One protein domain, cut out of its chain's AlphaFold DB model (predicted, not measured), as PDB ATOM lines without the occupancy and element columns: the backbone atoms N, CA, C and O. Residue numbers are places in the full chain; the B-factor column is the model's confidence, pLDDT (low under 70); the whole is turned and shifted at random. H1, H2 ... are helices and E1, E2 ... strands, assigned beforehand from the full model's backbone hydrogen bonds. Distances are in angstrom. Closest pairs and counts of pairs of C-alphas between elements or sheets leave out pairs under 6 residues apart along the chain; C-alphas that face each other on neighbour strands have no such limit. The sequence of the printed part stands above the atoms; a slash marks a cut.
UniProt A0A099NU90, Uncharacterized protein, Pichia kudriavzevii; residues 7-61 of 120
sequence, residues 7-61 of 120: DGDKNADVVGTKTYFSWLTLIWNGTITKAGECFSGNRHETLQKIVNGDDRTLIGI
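AT A GLANCE: This is residues 7 to 61 of the 120 residues of an uncharacterized protein of Pichia kudriavzevii (UniProt A0A099NU90). With little regular structure, a tail of which residues 7 to 13 stick out leads through H1 to a small body: two short strands, E1 and E2, side by side, with H2 next to E2. The 55 printed residues hold H1, E1, H2 and E2 in that order, a parallel sheet E1 E2, mixed in class, with 21 residues in named elements. The whole is loose, radius of gyration of the C-alphas 13.1 A, spanning 40 by 25 by 15 A.

HOW THE PARTS SIT: H1, residues 24 to 27, is apart from H2, residues 43 to 51, and from E2, residues 57 to 60. E1, residues 32 to 35, is parallel to E2 at 32 degrees; N 34 and O 58 are within hydrogen-bond range, 2.8 A. E1, H2 and E2 form a strand-helix-strand unit, parallel neighbour strands with a helix between, its crossover right-handed. The closest C-alphas of H2 and E2, those of Val 51 and Thr 57, are 6.0 A apart. In H2 every O i to N i+4 pair is within hydrogen-bond range; H1 is too short for one.

IN THESE COORDINATES: H1 begins at C-alpha 24 (57.391, 200.487, 226.503) and measures 5.4 A, E1 9.8 A, H2 12.4 A; E2, 9.9 A, ends at C-alpha 60 (60.622, 188.097, 215.984).

THE WHOLE: The C-alphas farthest apart, of Asp 9 and Asp 55, are 40.9 A apart. The printed part has no cut and no long link. The model's pLDDT is under 70 at residues 7 to 20, 37 to 38 and 40.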
ATOM      1  N   ASP A   7      75.949 204.116 207.591       49.62
ATOM      2  CA  ASP A   7      76.769 205.217 208.081       49.62
ATOM      3  C   ASP A   7      77.592 205.731 206.894       49.62
ATOM      4  O   ASP A   7      78.598 205.136 206.500       49.62
ATOM      5  N   GLY A   8      77.091 206.774 206.231       59.62
ATOM      6  CA  GLY A   8      77.680 207.275 204.986       59.62
ATOM      7  C   GLY A   8      77.526 206.291 203.818       59.62
ATOM      8  O   GLY A   8      76.409 206.051 203.373       59.62
ATOM      9  N   ASP A   9      78.631 205.750 203.292       45.75
ATOM     10  CA  ASP A   9      78.623 204.725 202.225       45.75
ATOM     11  C   ASP A   9      78.720 203.283 202.755       45.75
ATOM     12  O   ASP A   9      78.664 202.324 201.982       45.75
ATOM     13  N   LYS A  10      78.868 203.115 204.076       43.88
ATOM     14  CA  LYS A  10      79.158 201.820 204.689       43.88
ATOM     15  C   LYS A  10      77.902 201.200 205.265       43.88
ATOM     16  O   LYS A  10      77.104 201.863 205.929       43.88
ATOM     17  N   ASN A  11      77.785 199.884 205.089       49.53
ATOM     18  CA  ASN A  11      76.877 199.077 205.890       49.53
ATOM     19  C   ASN A  11      77.308 199.194 207.350       49.53
ATOM     20  O   ASN A  11      78.370 198.704 207.739       49.53
ATOM     21  N   ALA A  12      76.484 199.857 208.147       52.62
ATOM     22  CA  ALA A  12      76.717 199.972 209.567       52.62
ATOM     23  C   ALA A  12      76.208 198.677 210.216       52.62
ATOM     24  O   ALA A  12      75.056 198.580 210.633       52.62
ATOM     25  N   ASP A  13      77.055 197.648 210.283       49.69
ATOM     26  CA  ASP A  13      76.878 196.591 211.279       49.69
ATOM     27  C   ASP A  13      77.268 197.207 212.637       49.69
ATOM     28  O   ASP A  13      78.343 196.942 213.177       49.69
ATOM     29  N   VAL A  14      76.438 198.125 213.156       48.25
ATOM     30  CA  VAL A  14      76.641 198.744 214.472       48.25
ATOM     31  C   VAL A  14      76.366 197.686 215.530       48.25
ATOM     32  O   VAL A  14      75.302 197.633 216.136       48.25
ATOM     33  N   VAL A  15      77.361 196.841 215.773       45.50
ATOM     34  CA  VAL A  15      77.427 196.018 216.973       45.50
ATOM     35  C   VAL A  15      77.550 196.981 218.150       45.50
ATOM     36  O   VAL A  15      78.635 197.478 218.438       45.50
ATOM     37  N   GLY A  16      76.443 197.270 218.836       45.12
ATOM     38  CA  GLY A  16      76.532 197.898 220.157       45.12
ATOM     39  C   GLY A  16      75.464 198.908 220.546       45.12
ATOM     40  O   GLY A  16      75.399 199.243 221.730       45.12
ATOM     41  N   THR A  17      74.580 199.366 219.656       43.50
ATOM     42  CA  THR A  17      73.422 200.145 220.118       43.50
ATOM     43  C   THR A  17      72.379 199.204 220.698       43.50
ATOM     44  O   THR A  17      71.436 198.781 220.040       43.50
ATOM     45  N   LYS A  18      72.555 198.885 221.981       53.31
ATOM     46  CA  LYS A  18      71.540 198.317 222.867       53.31
ATOM     47  C   LYS A  18      70.348 199.289 222.936       53.31
ATOM     48  O   LYS A  18      70.210 200.059 223.884       53.31
ATOM     49  N   THR A  19      69.499 199.308 221.909       53.97
ATOM     50  CA  THR A  19      68.268 200.103 221.914       53.97
ATOM     51  C   THR A  19      67.267 199.398 222.818       53.97
ATOM     52  O   THR A  19      66.470 198.561 222.396       53.97
ATOM     53  N   TYR A  20      67.358 199.681 224.113       59.06
ATOM     54  CA  TYR A  20      66.422 199.145 225.085       59.06
ATOM     55  C   TYR A  20      65.121 199.929 225.032       59.06
ATOM     56  O   TYR A  20      64.996 201.021 225.579       59.06
ATOM     57  N   PHE A  21      64.113 199.323 224.422       72.44
ATOM     58  CA  PHE A  21      62.730 199.784 224.486       72.44
ATOM     59  C   PHE A  21      62.039 199.365 225.796       72.44
ATOM     60  O   PHE A  21      60.839 199.106 225.812       72.44
ATOM     61  N   SER A  22      62.787 199.257 226.900       75.94
ATOM     62  CA  SER A  22      62.246 198.817 228.193       75.94
ATOM     63  C   SER A  22      61.157 199.755 228.707       75.94
ATOM     64  O   SER A  22      60.207 199.301 229.323       75.94
ATOM     65  N   TRP A  23      61.209 201.047 228.387       84.88
ATOM     66  CA  TRP A  23      60.152 201.986 228.774       84.88
ATOM     67  C   TRP A  23      58.769 201.620 228.205       84.88
ATOM     68  O   TRP A  23      57.764 201.921 228.843       84.88
ATOM     69  N   LEU A  24      58.682 200.930 227.054       86.69
ATOM     70  CA  LEU A  24      57.391 200.487 226.503       86.69
ATOM     71  C   LEU A  24      56.665 199.554 227.472       86.69
ATOM     72  O   LEU A  24      55.436 199.569 227.528       86.69
ATOM     73  N   THR A  25      57.408 198.774 228.265       83.94
ATOM     74  CA  THR A  25      56.807 197.863 229.240       83.94
ATOM     75  C   THR A  25      56.212 198.592 230.442       83.94
ATOM     76  O   THR A  25      55.431 197.984 231.164       83.94
ATOM     77  N   LEU A  26      56.554 199.870 230.649       88.38
ATOM     78  CA  LEU A  26      55.979 200.720 231.699       88.38
ATOM     79  C   LEU A  26      54.612 201.297 231.307       88.38
ATOM     80  O   LEU A  26      53.855 201.707 232.178       88.38
ATOM     81  N   ILE A  27      54.312 201.362 230.006       92.31
ATOM     82  CA  ILE A  27      53.097 202.002 229.479       92.31
ATOM     83  C   ILE A  27      52.118 200.958 228.952       92.31
ATOM     84  O   ILE A  27      50.921 201.018 229.223       92.31
ATOM     85  N   TRP A  28      52.616 199.998 228.175       93.31
ATOM     86  CA  TRP A  28      51.794 198.969 227.558       93.31
ATOM     87  C   TRP A  28      51.827 197.693 228.388       93.31
ATOM     88  O   TRP A  28      52.905 197.143 228.607       93.31
ATOM     89  N   ASN A  29      50.653 197.181 228.764       92.69
ATOM     90  CA  ASN A  29      50.503 195.955 229.561       92.69
ATOM     91  C   ASN A  29      50.157 194.707 228.734       92.69
ATOM     92  O   ASN A  29      50.160 193.604 229.270       92.69
ATOM     93  N   GLY A  30      49.870 194.854 227.439       95.00
ATOM     94  CA  GLY A  30      49.566 193.722 226.562       95.00
ATOM     95  C   GLY A  30      50.811 192.987 226.062       95.00
ATOM     96  O   GLY A  30      51.946 193.283 226.448       95.00
ATOM     97  N   THR A  31      50.602 192.054 225.138       95.31
ATOM     98  CA  THR A  31      51.687 191.340 224.454       95.31
ATOM     99  C   THR A  31      52.559 192.302 223.644       95.31
ATOM    100  O   THR A  31      52.050 193.231 223.011       95.31
ATOM    101  N   ILE A  32      53.876 192.086 223.656       90.69
ATOM    102  CA  ILE A  32      54.863 192.842 222.875       90.69
ATOM    103  C   ILE A  32      55.666 191.862 222.030       90.69
ATOM    104  O   ILE A  32      56.201 190.893 222.554       90.69
ATOM    105  N   THR A  33      55.821 192.145 220.738       90.81
ATOM    106  CA  THR A  33      56.792 191.431 219.897       90.81
ATOM    107  C   THR A  33      58.059 192.267 219.758       90.81
ATOM    108  O   THR A  33      58.010 193.389 219.255       90.81
ATOM    109  N   LYS A  34      59.196 191.729 220.205       87.06
ATOM    110  CA  LYS A  34      60.523 192.348 220.081       87.06
ATOM    111  C   LYS A  34      61.260 191.715 218.899       87.06
ATOM    112  O   LYS A  34      61.350 190.496 218.811       87.06
ATOM    113  N   ALA A  35      61.791 192.530 217.993       86.06
ATOM    114  CA  ALA A  35      62.572 192.081 216.839       86.06
ATOM    115  C   ALA A  35      63.779 193.008 216.625       86.06
ATOM    116  O   ALA A  35      63.751 194.160 217.050       86.06
ATOM    117  N   GLY A  36      64.829 192.508 215.966       78.69
ATOM    118  CA  GLY A  36      66.070 193.255 215.719       78.69
ATOM    119  C   GLY A  36      67.306 192.467 216.147       78.69
ATOM    120  O   GLY A  36      67.389 191.261 215.906       78.69
ATOM    121  N   GLU A  37      68.262 193.123 216.805       68.50
ATOM    122  CA  GLU A  37      69.504 192.498 217.292       68.50
ATOM    123  C   GLU A  37      69.329 191.528 218.477       68.50
ATOM    124  O   GLU A  37      70.309 191.087 219.069       68.50
ATOM    125  N   CYS A  38      68.104 191.094 218.798       68.81
ATOM    126  CA  CYS A  38      67.845 190.042 219.794       68.81
ATOM    127  C   CYS A  38      68.508 188.693 219.444       68.81
ATOM    128  O   CYS A  38      68.489 187.764 220.246       68.81
ATOM    129  N   PHE A  39      69.061 188.580 218.233       75.25
ATOM    130  CA  PHE A  39      69.637 187.371 217.667       75.25
ATOM    131  C   PHE A  39      71.053 187.611 217.099       75.25
ATOM    132  O   PHE A  39      71.367 187.235 215.966       75.25
ATOM    133  N   SER A  40      71.923 188.244 217.894       68.50
ATOM    134  CA  SER A  40      73.366 188.412 217.641       68.50
ATOM    135  C   SER A  40      74.211 187.736 218.742       68.50
ATOM    136  O   SER A  40      73.686 187.349 219.785       68.50
ATOM    137  N   GLY A  41      75.515 187.535 218.503       73.75
ATOM    138  CA  GLY A  41      76.454 187.001 219.506       73.75
ATOM    139  C   GLY A  41      76.022 185.668 220.139       73.75
ATOM    140  O   GLY A  41      75.713 184.707 219.428       73.75
ATOM    141  N   ASN A  42      75.987 185.610 221.480       76.69
ATOM    142  CA  ASN A  42      75.419 184.480 222.224       76.69
ATOM    143  C   ASN A  42      73.881 184.520 222.170       76.69
ATOM    144  O   ASN A  42      73.195 184.964 223.097       76.69
ATOM    145  N   ARG A  43      73.348 184.081 221.027       80.94
ATOM    146  CA  ARG A  43      71.925 184.160 220.677       80.94
ATOM    147  C   ARG A  43      71.023 183.475 221.701       80.94
ATOM    148  O   ARG A  43      70.053 184.079 222.136       80.94
ATOM    149  N   HIS A  44      71.351 182.252 222.120       82.88
ATOM    150  CA  HIS A  44      70.508 181.490 223.050       82.88
ATOM    151  C   HIS A  44      70.372 182.189 224.406       82.88
ATOM    152  O   HIS A  44      69.258 182.385 224.884       82.88
ATOM    153  N   GLU A  45      71.486 182.637 224.985       84.50
ATOM    154  CA  GLU A  45      71.480 183.332 226.275       84.50
ATOM    155  C   GLU A  45      70.715 184.664 226.200       84.50
ATOM    156  O   GLU A  45      69.952 185.008 227.102       84.50
ATOM    157  N   THR A  46      70.879 185.402 225.099       84.31
ATOM    158  CA  THR A  46      70.177 186.674 224.874       84.31
ATOM    159  C   THR A  46      68.668 186.466 224.775       84.31
ATOM    160  O   THR A  46      67.907 187.173 225.434       84.31
ATOM    161  N   LEU A  47      68.229 185.469 224.002       87.69
ATOM    162  CA  LEU A  47      66.814 185.132 223.867       87.69
ATOM    163  C   LEU A  47      66.210 184.701 225.208       87.69
ATOM    164  O   LEU A  47      65.154 185.209 225.577       87.69
ATOM    165  N   GLN A  48      66.896 183.827 225.954       88.56
ATOM    166  CA  GLN A  48      66.449 183.368 227.273       88.56
ATOM    167  C   GLN A  48      66.283 184.529 228.255       88.56
ATOM    168  O   GLN A  48      65.267 184.616 228.938       88.56
ATOM    169  N   LYS A  49      67.238 185.465 228.289       87.25
ATOM    170  CA  LYS A  49      67.146 186.670 229.128       87.25
ATOM    171  C   LYS A  49      65.932 187.533 228.789       87.25
ATOM    172  O   LYS A  49      65.332 188.104 229.690       87.25
ATOM    173  N   ILE A  50      65.582 187.643 227.506       85.81
ATOM    174  CA  ILE A  50      64.440 188.446 227.058       85.81
ATOM    175  C   ILE A  50      63.115 187.783 227.448       85.81
ATOM    176  O   ILE A  50      62.260 188.466 228.005       85.81
ATOM    177  N   VAL A  51      62.939 186.486 227.164       87.06
ATOM    178  CA  VAL A  51      61.669 185.783 227.441       87.06
ATOM    179  C   VAL A  51      61.451 185.512 228.926       87.06
ATOM    180  O   VAL A  51      60.318 185.524 229.373       87.06
ATOM    181  N   ASN A  52      62.514 185.327 229.714       90.44
ATOM    182  CA  ASN A  52      62.392 185.135 231.164       90.44
ATOM    183  C   ASN A  52      62.185 186.457 231.926       90.44
ATOM    184  O   ASN A  52      62.039 186.442 233.145       90.44
ATOM    185  N   GLY A  53      62.233 187.603 231.238       87.62
ATOM    186  CA  GLY A  53      62.006 188.910 231.851       87.62
ATOM    187  C   GLY A  53      60.528 189.215 232.113       87.62
ATOM    188  O   GLY A  53      60.233 189.995 233.016       87.62
ATOM    189  N   ASP A  54      59.614 188.628 231.332       88.69
ATOM    190  CA  ASP A  54      58.164 188.789 231.464       88.69
ATOM    191  C   ASP A  54      57.390 187.716 230.668       88.69
ATOM    192  O   ASP A  54      57.877 187.206 229.663       88.69
ATOM    193  N   ASP A  55      56.138 187.443 231.054       93.31
ATOM    194  CA  ASP A  55      55.277 186.432 230.407       93.31
ATOM    195  C   ASP A  55      54.489 186.966 229.190       93.31
ATOM    196  O   ASP A  55      53.475 186.397 228.781       93.31
ATOM    197  N   ARG A  56      54.904 188.098 228.607       93.00
ATOM    198  CA  ARG A  56      54.149 188.786 227.538       93.00
ATOM    199  C   ARG A  56      55.002 189.211 226.347       93.00
ATOM    200  O   ARG A  56      54.512 189.925 225.466       93.00
ATOM    201  N   THR A  57      56.260 188.789 226.301       90.44
ATOM    202  CA  THR A  57      57.195 189.109 225.225       90.44
ATOM    203  C   THR A  57      57.314 187.953 224.235       90.44
ATOM    204  O   THR A  57      57.747 186.856 224.574       90.44
ATOM    205  N   LEU A  58      57.017 188.239 222.969       92.12
ATOM    206  CA  LEU A  58      57.336 187.395 221.820       92.12
ATOM    207  C   LEU A  58      58.612 187.898 221.140       92.12
ATOM    208  O   LEU A  58      58.918 189.093 221.185       92.12
ATOM    209  N   ILE A  59      59.339 187.004 220.466       90.75
ATOM    210  CA  ILE A  59      60.557 187.358 219.730       90.75
ATOM    211  C   ILE A  59      60.370 187.110 218.235       90.75
ATOM    212  O   ILE A  59      60.075 185.997 217.807       90.75
ATOM    213  N   GLY A  60      60.583 188.156 217.440       91.06
ATOM    214  CA  GLY A  60      60.622 188.097 215.984       91.06
ATOM    215  C   GLY A  60      62.056 187.986 215.468       91.06
ATOM    216  O   GLY A  60      62.897 188.845 215.749       91.06
ATOM    217  N   ILE A  61      62.329 186.955 214.669       91.50
ATOM    218  CA  ILE A  61      63.616 186.749 213.995       91.50
ATOM    219  C   ILE A  61      63.361 186.730 212.489       91.50
ATOM    220  O   ILE A  61      62.603 185.899 212.009       91.50
TER     221      ILE A  61